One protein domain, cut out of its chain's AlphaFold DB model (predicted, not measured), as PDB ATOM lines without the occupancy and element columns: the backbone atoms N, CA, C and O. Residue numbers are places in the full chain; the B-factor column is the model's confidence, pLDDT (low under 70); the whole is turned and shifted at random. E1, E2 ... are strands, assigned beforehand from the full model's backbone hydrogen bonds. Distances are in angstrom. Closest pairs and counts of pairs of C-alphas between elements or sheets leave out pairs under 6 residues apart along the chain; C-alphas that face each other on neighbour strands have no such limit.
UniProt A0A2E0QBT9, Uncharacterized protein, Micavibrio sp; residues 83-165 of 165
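AT A GLANCE: This is residues 83 to 165 of the 165 residues of an uncharacterized protein of Micavibrio sp (UniProt A0A2E0QBT9). One strongly twisted sheet of seven strands has two parts, joined by the long strand E7. At one end are the hairpin E1 and E2 and the later residues of E7, and at the other end is the run E3 to E6, where the chain folds back and forth. The printed part has 83 residues with seven named strands, E1 to E7 in order along the chain, and no named helix, which makes the class all strand. Across the sheet the order is E1, E2, E7, E3, E4, E5, E6, all antiparallel. The whole is compact, with a radius of gyration of the C-alphas of 12.2 A, yet elongated in outline, spanning 36 by 23 by 23 A.

HOW THE PARTS SIT: E1, residues 83 to 86, is an edge strand and forms a hairpin with E2, residues 101 to 105; N 85 and O 102 are 2.8 A apart, within hydrogen-bond range. On the other side of E2 is E7, residues 154 to 164, with N 103 and O 162 at 3.0 A. E7 pairs with E2 over residues 159 to 164 and with E3, residues 115 to 120, over residues 154 to 159, a staggered pairing; N 117 and O 158 are 2.8 A apart. E7 bends by 72 degrees at residue 161. E3 begins a meander, each strand the antiparallel neighbour of the one before, with E4, residues 125 to 133, E5, residues 137 to 142, and E6, residues 145 to 150, the other edge strand. E4 bends by 84 degrees at residue 129, pairing with E3 over 125 to 129 and with E5 over 129 to 133. N 118 and O 126 are 2.8 A apart, N 131 and O 139 are 2.9 A apart, and N 140 and O 147 are 2.9 A apart. E3 and E6 are apart, and E6 and E7 meet only through their link.

IN THESE COORDINATES: E1 begins at C-alpha 83, (312.416, 207.849, 208.170). E2 is 13.0 A from first to last C-alpha, E3 16.4 A, E4 18.5 A, E5 15.0 A and E6 16.2 A. E4 begins at C-alpha 125, (309.488, 221.982, 212.955). E7, the longest strand with 11 residues, covers 25.5 A and ends at C-alpha 164, (301.079, 208.773, 202.959).

THE WHOLE: The two C-alphas farthest apart, of Thr 135 and Tyr 165, are 36.0 A apart. The link from E1 to E2, residues 87 to 100, is long; that from E2 to E3 is short, and the others are tight. The printed part has no cut and ends at the chain's last residue. The mean pLDDT of the printed part is 92.6, and no printed residue is under 70.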
ATOM      1  N   THR A  83     313.042 207.880 206.848       91.12
ATOM      2  CA  THR A  83     312.416 207.849 208.170       91.12
ATOM      3  C   THR A  83     310.985 208.356 208.044       91.12
ATOM      4  O   THR A  83     310.688 209.193 207.190       91.12
ATOM      5  N   GLU A  84     310.092 207.841 208.879       94.38
ATOM      6  CA  GLU A  84     308.701 208.285 208.965       94.38
ATOM      7  C   GLU A  84     308.587 209.457 209.948       94.38
ATOM      8  O   GLU A  84     309.019 209.370 211.096       94.38
ATOM      9  N   LEU A  85     307.998 210.564 209.494       93.44
ATOM     10  CA  LEU A  85     307.638 211.715 210.316       93.44
ATOM     11  C   LEU A  85     306.114 211.824 210.374       93.44
ATOM     12  O   LEU A  85     305.465 212.074 209.360       93.44
ATOM     13  N   HIS A  86     305.554 211.639 211.566       94.38
ATOM     14  CA  HIS A  86     304.113 211.627 211.790       94.38
ATOM     15  C   HIS A  86     303.593 213.041 212.061       94.38
ATOM     16  O   HIS A  86     304.147 213.778 212.881       94.38
ATOM     17  N   ILE A  87     302.512 213.424 211.385       93.56
ATOM     18  CA  ILE A  87     301.834 214.700 211.612       93.56
ATOM     19  C   ILE A  87     300.801 214.526 212.727       93.56
ATOM     20  O   ILE A  87     299.665 214.130 212.490       93.56
ATOM     21  N   ASP A  88     301.169 214.868 213.961       92.75
ATOM     22  CA  ASP A  88     300.275 214.741 215.129       92.75
ATOM     23  C   ASP A  88     299.414 215.992 215.406       92.75
ATOM     24  O   ASP A  88     298.681 216.061 216.400       92.75
ATOM     25  N   THR A  89     299.474 216.995 214.526       89.81
ATOM     26  CA  THR A  89     298.850 218.314 214.705       89.81
ATOM     27  C   THR A  89     298.131 218.797 213.447       89.81
ATOM     28  O   THR A  89     298.580 218.549 212.333       89.81
ATOM     29  N   ASP A  90     297.062 219.575 213.627       92.00
ATOM     30  CA  ASP A  90     296.323 220.219 212.530       92.00
ATOM     31  C   ASP A  90     297.000 221.520 212.044       92.00
ATOM     32  O   ASP A  90     296.517 222.193 211.134       92.00
ATOM     33  N   ALA A  91     298.141 221.904 212.634       87.31
ATOM     34  CA  ALA A  91     298.851 223.152 212.321       87.31
ATOM     35  C   ALA A  91     299.306 223.270 210.853       87.31
ATOM     36  O   ALA A  91     299.561 224.376 210.371       87.31
ATOM     37  N   TYR A  92     299.404 222.139 210.151       87.62
ATOM     38  CA  TYR A  92     299.846 222.068 208.760       87.62
ATOM     39  C   TYR A  92     298.691 221.912 207.754       87.62
ATOM     40  O   TYR A  92     298.924 221.791 206.550       87.62
ATOM     41  N   THR A  93     297.439 221.970 208.207       86.56
ATOM     42  CA  THR A  93     296.253 221.926 207.341       86.56
ATOM     43  C   THR A  93     296.128 223.211 206.495       86.56
ATOM     44  O   THR A  93     296.420 224.304 206.988       86.56
ATOM     45  N   PRO A  94     295.692 223.134 205.216       87.56
ATOM     46  CA  PRO A  94     295.223 221.945 204.492       87.56
ATOM     47  C   PRO A  94     296.322 221.163 203.761       87.56
ATOM     48  O   PRO A  94     295.993 220.252 203.007       87.56
ATOM     49  N   LEU A  95     297.599 221.526 203.926       86.81
ATOM     50  CA  LEU A  95     298.700 220.868 203.213       86.81
ATOM     51  C   LEU A  95     298.931 219.444 203.717       86.81
ATOM     52  O   LEU A  95     299.131 218.552 202.897       86.81
ATOM     53  N   PHE A  96     298.877 219.261 205.036       90.44
ATOM     54  CA  PHE A  96     298.943 217.968 205.709       90.44
ATOM     55  C   PHE A  96     297.855 217.895 206.783       90.44
ATOM     56  O   PHE A  96     297.589 218.882 207.483       90.44
ATOM     57  N   GLN A  97     297.205 216.745 206.880       92.56
ATOM     58  CA  GLN A  97     296.206 216.447 207.899       92.56
ATOM     59  C   GLN A  97     296.874 215.775 209.097       92.56
ATOM     60  O   GLN A  97     297.913 215.124 208.974       92.56
ATOM     61  N   LYS A  98     296.259 215.902 210.274       94.31
ATOM     62  CA  LYS A  98     296.659 215.099 211.425       94.31
ATOM     63  C   LYS A  98     296.455 213.611 211.124       94.31
ATOM     64  O   LYS A  98     295.346 213.190 210.803       94.31
ATOM     65  N   GLY A  99     297.516 212.832 211.287       92.44
ATOM     66  CA  GLY A  99     297.597 211.415 210.935       92.44
ATOM     67  C   GLY A  99     298.427 211.136 209.680       92.44
ATOM     68  O   GLY A  99     298.840 209.993 209.507       92.44
ATOM     69  N   ASP A 100     298.718 212.150 208.855       94.81
ATOM     70  CA  ASP A 100     299.576 211.978 207.679       94.81
ATOM     71  C   ASP A 100     300.982 211.516 208.095       94.81
ATOM     72  O   ASP A 100     301.545 211.986 209.093       94.81
ATOM     73  N   VAL A 101     301.581 210.640 207.288       94.31
ATOM     74  CA  VAL A 101     302.968 210.193 207.471       94.31
ATOM     75  C   VAL A 101     303.821 210.715 206.322       94.31
ATOM     76  O   VAL A 101     303.589 210.423 205.145       94.31
ATOM     77  N   LEU A 102     304.837 211.504 206.663       94.81
ATOM     78  CA  LEU A 102     305.825 212.006 205.720       94.81
ATOM     79  C   LEU A 102     307.025 211.069 205.701       94.81
ATOM     80  O   LEU A 102     307.696 210.885 206.715       94.81
ATOM     81  N   LEU A 103     307.339 210.519 204.533       94.94
ATOM     82  CA  LEU A 103     308.593 209.805 204.334       94.94
ATOM     83  C   LEU A 103     309.687 210.826 204.023       94.94
ATOM     84  O   LEU A 103     309.636 211.501 202.990       94.94
ATOM     85  N   ILE A 104     310.659 210.951 204.926       95.06
ATOM     86  CA  ILE A 104     311.736 211.942 204.855       95.06
ATOM     87  C   ILE A 104     313.106 211.283 204.758       95.06
ATOM     88  O   ILE A 104     313.312 210.200 205.292       95.06
ATOM     89  N   SER A 105     314.065 211.945 204.117       92.69
ATOM     90  CA  SER A 105     315.462 211.508 204.086       92.69
ATOM     91  C   SER A 105     316.401 212.683 204.346       92.69
ATOM     92  O   SER A 105     316.327 213.705 203.662       92.69
ATOM     93  N   ASP A 106     317.277 212.542 205.338       91.12
ATOM     94  CA  ASP A 106     318.336 213.502 205.684       91.12
ATOM     95  C   ASP A 106     319.544 213.424 204.739       91.12
ATOM     96  O   ASP A 106     320.347 214.352 204.646       91.12
ATOM     97  N   SER A 107     319.651 212.318 204.007       83.69
ATOM     98  CA  SER A 107     320.756 212.034 203.110       83.69
ATOM     99  C   SER A 107     320.443 212.257 201.631       83.69
ATOM    100  O   SER A 107     321.363 212.388 200.818       83.69
ATOM    101  N   ALA A 108     319.161 212.356 201.273       85.00
ATOM    102  CA  ALA A 108     318.746 212.667 199.914       85.00
ATOM    103  C   ALA A 108     319.183 214.093 199.509       85.00
ATOM    104  O   ALA A 108     318.933 215.058 200.239       85.00
ATOM    105  N   PRO A 109     319.777 214.280 198.313       85.62
ATOM    106  CA  PRO A 109     320.183 215.600 197.849       85.62
ATOM    107  C   PRO A 109     318.967 216.520 197.680       85.62
ATOM    108  O   PRO A 109     317.981 216.154 197.037       85.62
ATOM    109  N   ILE A 110     319.071 217.741 198.208       92.00
ATOM    110  CA  ILE A 110     318.024 218.769 198.142       92.00
ATOM    111  C   ILE A 110     318.265 219.684 196.940       92.00
ATOM    112  O   ILE A 110     319.344 220.259 196.772       92.00
ATOM    113  N   ARG A 111     317.240 219.846 196.105       90.12
ATOM    114  CA  ARG A 111     317.227 220.703 194.916       90.12
ATOM    115  C   ARG A 111     316.154 221.778 195.044       90.12
ATOM    116  O   ARG A 111     315.214 221.669 195.825       90.12
ATOM    117  N   LYS A 112     316.284 222.835 194.239       93.06
ATOM    118  CA  LYS A 112     315.278 223.902 194.147       93.06
ATOM    119  C   LYS A 112     313.887 223.315 193.888       93.06
ATOM    120  O   LYS A 112     313.722 222.510 192.975       93.06
ATOM    121  N   ASN A 113     312.910 223.796 194.648       94.19
ATOM    122  CA  ASN A 113     311.512 223.369 194.691       94.19
ATOM    123  C   ASN A 113     311.241 222.013 195.369       94.19
ATOM    124  O   ASN A 113     310.094 221.565 195.356       94.19
ATOM    125  N   ASP A 114     312.239 221.375 195.985       96.19
ATOM    126  CA  ASP A 114     311.980 220.209 196.830       96.19
ATOM    127  C   ASP A 114     311.267 220.614 198.122       96.19
ATOM    128  O   ASP A 114     311.528 221.670 198.702       96.19
ATOM    129  N   ARG A 115     310.367 219.747 198.590       95.25
ATOM    130  CA  ARG A 115     309.759 219.863 199.915       95.25
ATOM    131  C   ARG A 115     310.747 219.362 200.959       95.25
ATOM    132  O   ARG A 115     311.342 218.301 200.782       95.25
ATOM    133  N   ILE A 116     310.920 220.122 202.029       96.44
ATOM    134  CA  ILE A 116     311.883 219.836 203.087       96.44
ATOM    135  C   ILE A 116     311.261 220.052 204.464       96.44
ATOM    136  O   ILE A 116     310.325 220.838 204.625       96.44
ATOM    137  N   VAL A 117     311.822 219.355 205.443       96.00
ATOM    138  CA  VAL A 117     311.573 219.529 206.870       96.00
ATOM    139  C   VAL A 117     312.849 220.067 207.501       96.00
ATOM    140  O   VAL A 117     313.933 219.533 207.267       96.00
ATOM    141  N   ILE A 118     312.720 221.129 208.284       95.62
ATOM    142  CA  ILE A 118     313.790 221.707 209.093       95.62
ATOM    143  C   ILE A 118     313.364 221.605 210.549       95.62
ATOM    144  O   ILE A 118     312.303 222.109 210.911       95.62
ATOM    145  N   GLN A 119     314.206 221.003 211.380       93.88
ATOM    146  CA  GLN A 119     314.092 221.092 212.830       93.88
ATOM    147  C   GLN A 119     315.071 222.149 213.325       93.88
ATOM    148  O   GLN A 119     316.274 222.081 213.046       93.88
ATOM    149  N   SER A 120     314.566 223.140 214.049       90.75
ATOM    150  CA  SER A 120     315.411 224.125 214.713       90.75
ATOM    151  C   SER A 120     316.071 223.525 215.957       90.75
ATOM    152  O   SER A 120     315.613 222.530 216.513       90.75
ATOM    153  N   ALA A 121     317.134 224.163 216.446       86.00
ATOM    154  CA  ALA A 121     317.750 223.819 217.729       86.00
ATOM    155  C   ALA A 121     316.812 223.998 218.943       86.00
ATOM    156  O   ALA A 121     317.151 223.555 220.035       86.00
ATOM    157  N   ALA A 122     315.661 224.652 218.762       87.31
ATOM    158  CA  ALA A 122     314.611 224.802 219.767       87.31
ATOM    159  C   ALA A 122     313.464 223.782 219.587       87.31
ATOM    160  O   ALA A 122     312.381 223.994 220.124       87.31
ATOM    161  N   ASP A 123     313.687 222.713 218.812       85.75
ATOM    162  CA  ASP A 123     312.705 221.667 218.480       85.75
ATOM    163  C   ASP A 123     311.458 222.160 217.723       85.75
ATOM    164  O   ASP A 123     310.436 221.476 217.650       85.75
ATOM    165  N   GLU A 124     311.542 223.327 217.083       89.19
ATOM    166  CA  GLU A 124     310.487 223.800 216.187       89.19
ATOM    167  C   GLU A 124     310.634 223.159 214.804       89.19
ATOM    168  O   GLU A 124     311.713 223.186 214.206       89.19
ATOM    169  N   ILE A 125     309.533 222.619 214.274       91.19
ATOM    170  CA  ILE A 125     309.488 221.982 212.955       91.19
ATOM    171  C   ILE A 125     308.920 222.945 211.912       91.19
ATOM    172  O   ILE A 125     307.777 223.403 212.001       91.19
ATOM    173  N   ILE A 126     309.705 223.196 210.870       93.19
ATOM    174  CA  ILE A 126     309.325 223.992 209.706       93.19
ATOM    175  C   ILE A 126     309.226 223.055 208.507       93.19
ATOM    176  O   ILE A 126     310.194 222.382 208.155       93.19
ATOM    177  N   ILE A 127     308.068 223.041 207.848       94.81
ATOM    178  CA  ILE A 127     307.857 222.293 206.607       94.81
ATOM    179  C   ILE A 127     307.662 223.295 205.477       94.81
ATOM    180  O   ILE A 127     306.756 224.123 205.520       94.81
ATOM    181  N   GLY A 128     308.513 223.229 204.458       94.38
ATOM    182  CA  GLY A 128     308.507 224.226 203.394       94.38
ATOM    183  C   GLY A 128     309.103 223.737 202.087       94.38
ATOM    184  O   GLY A 128     309.530 222.593 201.947       94.38
ATOM    185  N   VAL A 129     309.119 224.628 201.102       96.38
ATOM    186  CA  VAL A 129     309.729 224.391 199.791       96.38
ATOM    187  C   VAL A 129     311.094 225.064 199.748       96.38
ATOM    188  O   VAL A 129     311.192 226.277 199.925       96.38
ATOM    189  N   PHE A 130     312.146 224.292 199.496       97.56
ATOM    190  CA  PHE A 130     313.505 224.798 199.353       97.56
ATOM    191  C   PHE A 130     313.641 225.657 198.089       97.56
ATOM    192  O   PHE A 130     313.254 225.237 196.997       97.56
ATOM    193  N   ILE A 131     314.230 226.849 198.211       97.44
ATOM    194  CA  ILE A 131     314.453 227.756 197.078       97.44
ATOM    195  C   ILE A 131     315.929 227.809 196.707       97.44
ATOM    196  O   ILE A 131     316.293 227.498 195.572       97.44
ATOM    197  N   GLU A 132     316.761 228.218 197.659       95.75
ATOM    198  CA  GLU A 132     318.202 228.374 197.498       95.75
ATOM    199  C   GLU A 132     318.887 228.420 198.867       95.75
ATOM    200  O   GLU A 132     318.238 228.473 199.911       95.75
ATOM    201  N   GLN A 133     320.214 228.382 198.864       94.81
ATOM    202  CA  GLN A 133     321.020 228.527 200.069       94.81
ATOM    203  C   GLN A 133     322.334 229.223 199.737       94.81
ATOM    204  O   GLN A 133     322.877 229.046 198.644       94.81
ATOM    205  N   ASP A 134     322.865 229.952 200.709       93.62
ATOM    206  CA  ASP A 134     324.224 230.479 200.681       93.62
ATOM    207  C   ASP A 134     325.067 229.826 201.791       93.62
ATOM    208  O   ASP A 134     324.700 228.791 202.356       93.62
ATOM    209  N   THR A 135     326.238 230.383 202.084       93.19
ATOM    210  CA  THR A 135     327.139 229.862 203.122       93.19
ATOM    211  C   THR A 135     326.507 229.852 204.521       93.19
ATOM    212  O   THR A 135     326.820 228.972 205.318       93.19
ATOM    213  N   HIS A 136     325.604 230.784 204.820       94.44
ATOM    214  CA  HIS A 136     325.064 231.037 206.158       94.44
ATOM    215  C   HIS A 136     323.561 230.771 206.276       94.44
ATOM    216  O   HIS A 136     323.105 230.451 207.372       94.44
ATOM    217  N   HIS A 137     322.802 230.874 205.185       95.38
ATOM    218  CA  HIS A 137     321.343 230.818 205.210       95.38
ATOM    219  C   HIS A 137     320.767 229.778 204.252       95.38
ATOM    220  O   HIS A 137     321.358 229.443 203.220       95.38
ATOM    221  N   ILE A 138     319.578 229.293 204.599       96.31
ATOM    222  CA  ILE A 138     318.683 228.541 203.720       96.31
ATOM    223  C   ILE A 138     317.420 229.373 203.514       96.31
ATOM    224  O   ILE A 138     316.806 229.821 204.483       96.31
ATOM    225  N   LEU A 139     317.030 229.562 202.254       97.12
ATOM    226  CA  LEU A 139     315.791 230.231 201.881       97.12
ATOM    227  C   LEU A 139     314.721 229.189 201.546       97.12
ATOM    228  O   LEU A 139     314.892 228.370 200.635       97.12
ATOM    229  N   VAL A 140     313.595 229.262 202.251       97.00
ATOM    230  CA  VAL A 140     312.443 228.371 202.065       97.00
ATOM    231  C   VAL A 140     311.156 229.162 201.863       97.00
ATOM    232  O   VAL A 140     311.074 230.339 202.213       97.00
ATOM    233  N   ILE A 141     310.137 228.514 201.307       95.44
ATOM    234  CA  ILE A 141     308.754 228.994 201.350       95.44
ATOM    235  C   ILE A 141     307.978 228.131 202.346       95.44
ATOM    236  O   ILE A 141     307.753 226.953 202.073       95.44
ATOM    237  N   ASP A 142     307.549 228.721 203.458       92.00
ATOM    238  CA  ASP A 142     306.612 228.129 204.425       92.00
ATOM    239  C   ASP A 142     305.256 228.835 204.286       92.00
ATOM    240  O   ASP A 142     305.184 230.062 204.351       92.00
ATOM    241  N   ARG A 143     304.178 228.076 204.042       87.88
ATOM    242  CA  ARG A 143     302.795 228.593 203.921       87.88
ATOM    243  C   ARG A 143     302.664 229.848 203.034       87.88
ATOM    244  O   ARG A 143     301.906 230.769 203.325       87.88
ATOM    245  N   GLY A 144     303.416 229.889 201.932       87.06
ATOM    246  CA  GLY A 144     303.419 230.998 200.967       87.06
ATOM    247  C   GLY A 144     304.304 232.194 201.340       87.06
ATOM    248  O   GLY A 144     304.441 233.118 200.539       87.06
ATOM    249  N   GLN A 145     304.944 232.177 202.509       91.81
ATOM    250  CA  GLN A 145     305.875 233.209 202.956       91.81
ATOM    251  C   GLN A 145     307.320 232.750 202.777       91.81
ATOM    252  O   GLN A 145     307.671 231.607 203.068       91.81
ATOM    253  N   LYS A 146     308.177 233.652 202.294       95.31
ATOM    254  CA  LYS A 146     309.618 233.398 202.224       95.31
ATOM    255  C   LYS A 146     310.225 233.539 203.614       95.31
ATOM    256  O   LYS A 146     310.090 234.594 204.229       95.31
ATOM    257  N   LEU A 147     310.938 232.512 204.056       95.12
ATOM    258  CA  LEU A 147     311.640 232.476 205.332       95.12
ATOM    259  C   LEU A 147     313.129 232.216 205.086       95.12
ATOM    260  O   LEU A 147     313.490 231.293 204.356       95.12
ATOM    261  N   SER A 148     313.984 233.048 205.681       95.56
ATOM    262  CA  SER A 148     315.437 232.860 205.686       95.56
ATOM    263  C   SER A 148     315.850 232.306 207.043       95.56
ATOM    264  O   SER A 148     315.570 232.927 208.067       95.56
ATOM    265  N   ILE A 149     316.486 231.137 207.049       94.88
ATOM    266  CA  ILE A 149     316.876 230.420 208.265       94.88
ATOM    267  C   ILE A 149     318.399 230.360 208.325       94.88
ATOM    268  O   ILE A 149     319.047 229.917 207.374       94.88
ATOM    269  N   GLU A 150     318.980 230.790 209.444       95.44
ATOM    270  CA  GLU A 150     320.414 230.648 209.694       95.44
ATOM    271  C   GLU A 150     320.782 229.166 209.856       95.44
ATOM    272  O   GLU A 150     320.259 228.474 210.729       95.44
ATOM    273  N   LYS A 151     321.755 228.681 209.082       94.06
ATOM    274  CA  LYS A 151     322.205 227.280 209.114       94.06
ATOM    275  C   LYS A 151     322.693 226.827 210.486       94.06
ATOM    276  O   LYS A 151     322.496 225.677 210.846       94.06
ATOM    277  N   LYS A 152     323.289 227.730 211.274       93.81
ATOM    278  CA  LYS A 152     323.740 227.429 212.647       93.81
ATOM    279  C   LYS A 152     322.589 227.118 213.614       93.81
ATOM    280  O   LYS A 152     322.840 226.548 214.667       93.81
ATOM    281  N   ALA A 153     321.363 227.538 213.293       92.50
ATOM    282  CA  ALA A 153     320.175 227.308 214.113       92.50
ATOM    283  C   ALA A 153     319.422 226.026 213.717       92.50
ATOM    284  O   ALA A 153     318.449 225.662 214.377       92.50
ATOM    285  N   ILE A 154     319.853 225.352 212.646       94.56
ATOM    286  CA  ILE A 154     319.254 224.113 212.154       94.56
ATOM    287  C   ILE A 154     319.871 222.943 212.915       94.56
ATOM    288  O   ILE A 154     321.083 222.736 212.864       94.56
ATOM    289  N   HIS A 155     319.031 222.182 213.610       94.50
ATOM    290  CA  HIS A 155     319.425 220.926 214.236       94.50
ATOM    291  C   HIS A 155     319.462 219.794 213.207       94.50
ATOM    292  O   HIS A 155     320.459 219.082 213.106       94.50
ATOM    293  N   SER A 156     318.400 219.664 212.410       93.12
ATOM    294  CA  SER A 156     318.295 218.662 211.350       93.12
ATOM    295  C   SER A 156     317.560 219.218 210.125       93.12
ATOM    296  O   SER A 156     316.746 220.141 210.221       93.12
ATOM    297  N   LEU A 157     317.890 218.682 208.949       94.88
ATOM    298  CA  LEU A 157     317.310 219.046 207.658       94.88
ATOM    299  C   LEU A 157     317.094 217.767 206.851       94.88
ATOM    300  O   LEU A 157     318.043 217.018 206.634       94.88
ATOM    301  N   ALA A 158     315.872 217.549 206.375       95.31
ATOM    302  CA  ALA A 158     315.519 216.376 205.583       95.31
ATOM    303  C   ALA A 158     314.624 216.739 204.398       95.31
ATOM    304  O   ALA A 158     313.827 217.676 204.453       95.31
ATOM    305  N   ARG A 159     314.729 215.979 203.312       95.81
ATOM    306  CA  ARG A 159     313.859 216.081 202.139       95.81
ATOM    307  C   ARG A 159     312.623 215.212 202.320       95.81
ATOM    308  O   ARG A 159     312.751 214.052 202.691       95.81
ATOM    309  N   ILE A 160     311.445 215.737 201.988       95.38
ATOM    310  CA  ILE A 160     310.211 214.948 201.903       95.38
ATOM    311  C   ILE A 160     310.212 214.200 200.568       95.38
ATOM    312  O   ILE A 160     310.176 214.816 199.500       95.38
ATOM    313  N   MET A 161     310.236 212.874 200.643       93.50
ATOM    314  CA  MET A 161     310.259 211.968 199.495       93.50
ATOM    315  C   MET A 161     308.842 211.626 199.030       93.50
ATOM    316  O   MET A 161     308.564 211.610 197.830       93.50
ATOM    317  N   SER A 162     307.928 211.395 199.973       92.31
ATOM    318  CA  SER A 162     306.514 211.139 199.697       92.31
ATOM    319  C   SER A 162     305.641 211.412 200.926       92.31
ATOM    320  O   SER A 162     306.137 211.656 202.025       92.31
ATOM    321  N   VAL A 163     304.327 211.418 200.704       90.94
ATOM    322  CA  VAL A 163     303.291 211.624 201.723       90.94
ATOM    323  C   VAL A 163     302.362 210.422 201.652       90.94
ATOM    324  O   VAL A 163     301.934 210.054 200.553       90.94
ATOM    325  N   GLN A 164     302.080 209.819 202.797       90.06
ATOM    326  CA  GLN A 164     301.079 208.773 202.959       90.06
ATOM    327  C   GLN A 164     299.889 209.367 203.722       90.06
ATOM    328  O   GLN A 164     300.095 210.092 204.696       90.06
ATOM    329  N   TYR A 165     298.680 209.087 203.232       81.94
ATOM    330  CA  TYR A 165     297.401 209.561 203.774       81.94
ATOM    331  C   TYR A 165     296.638 208.410 204.430       81.94
ATOM    332  O   TYR A 165     296.828 207.259 203.962       81.94
TER     333      TYR A 165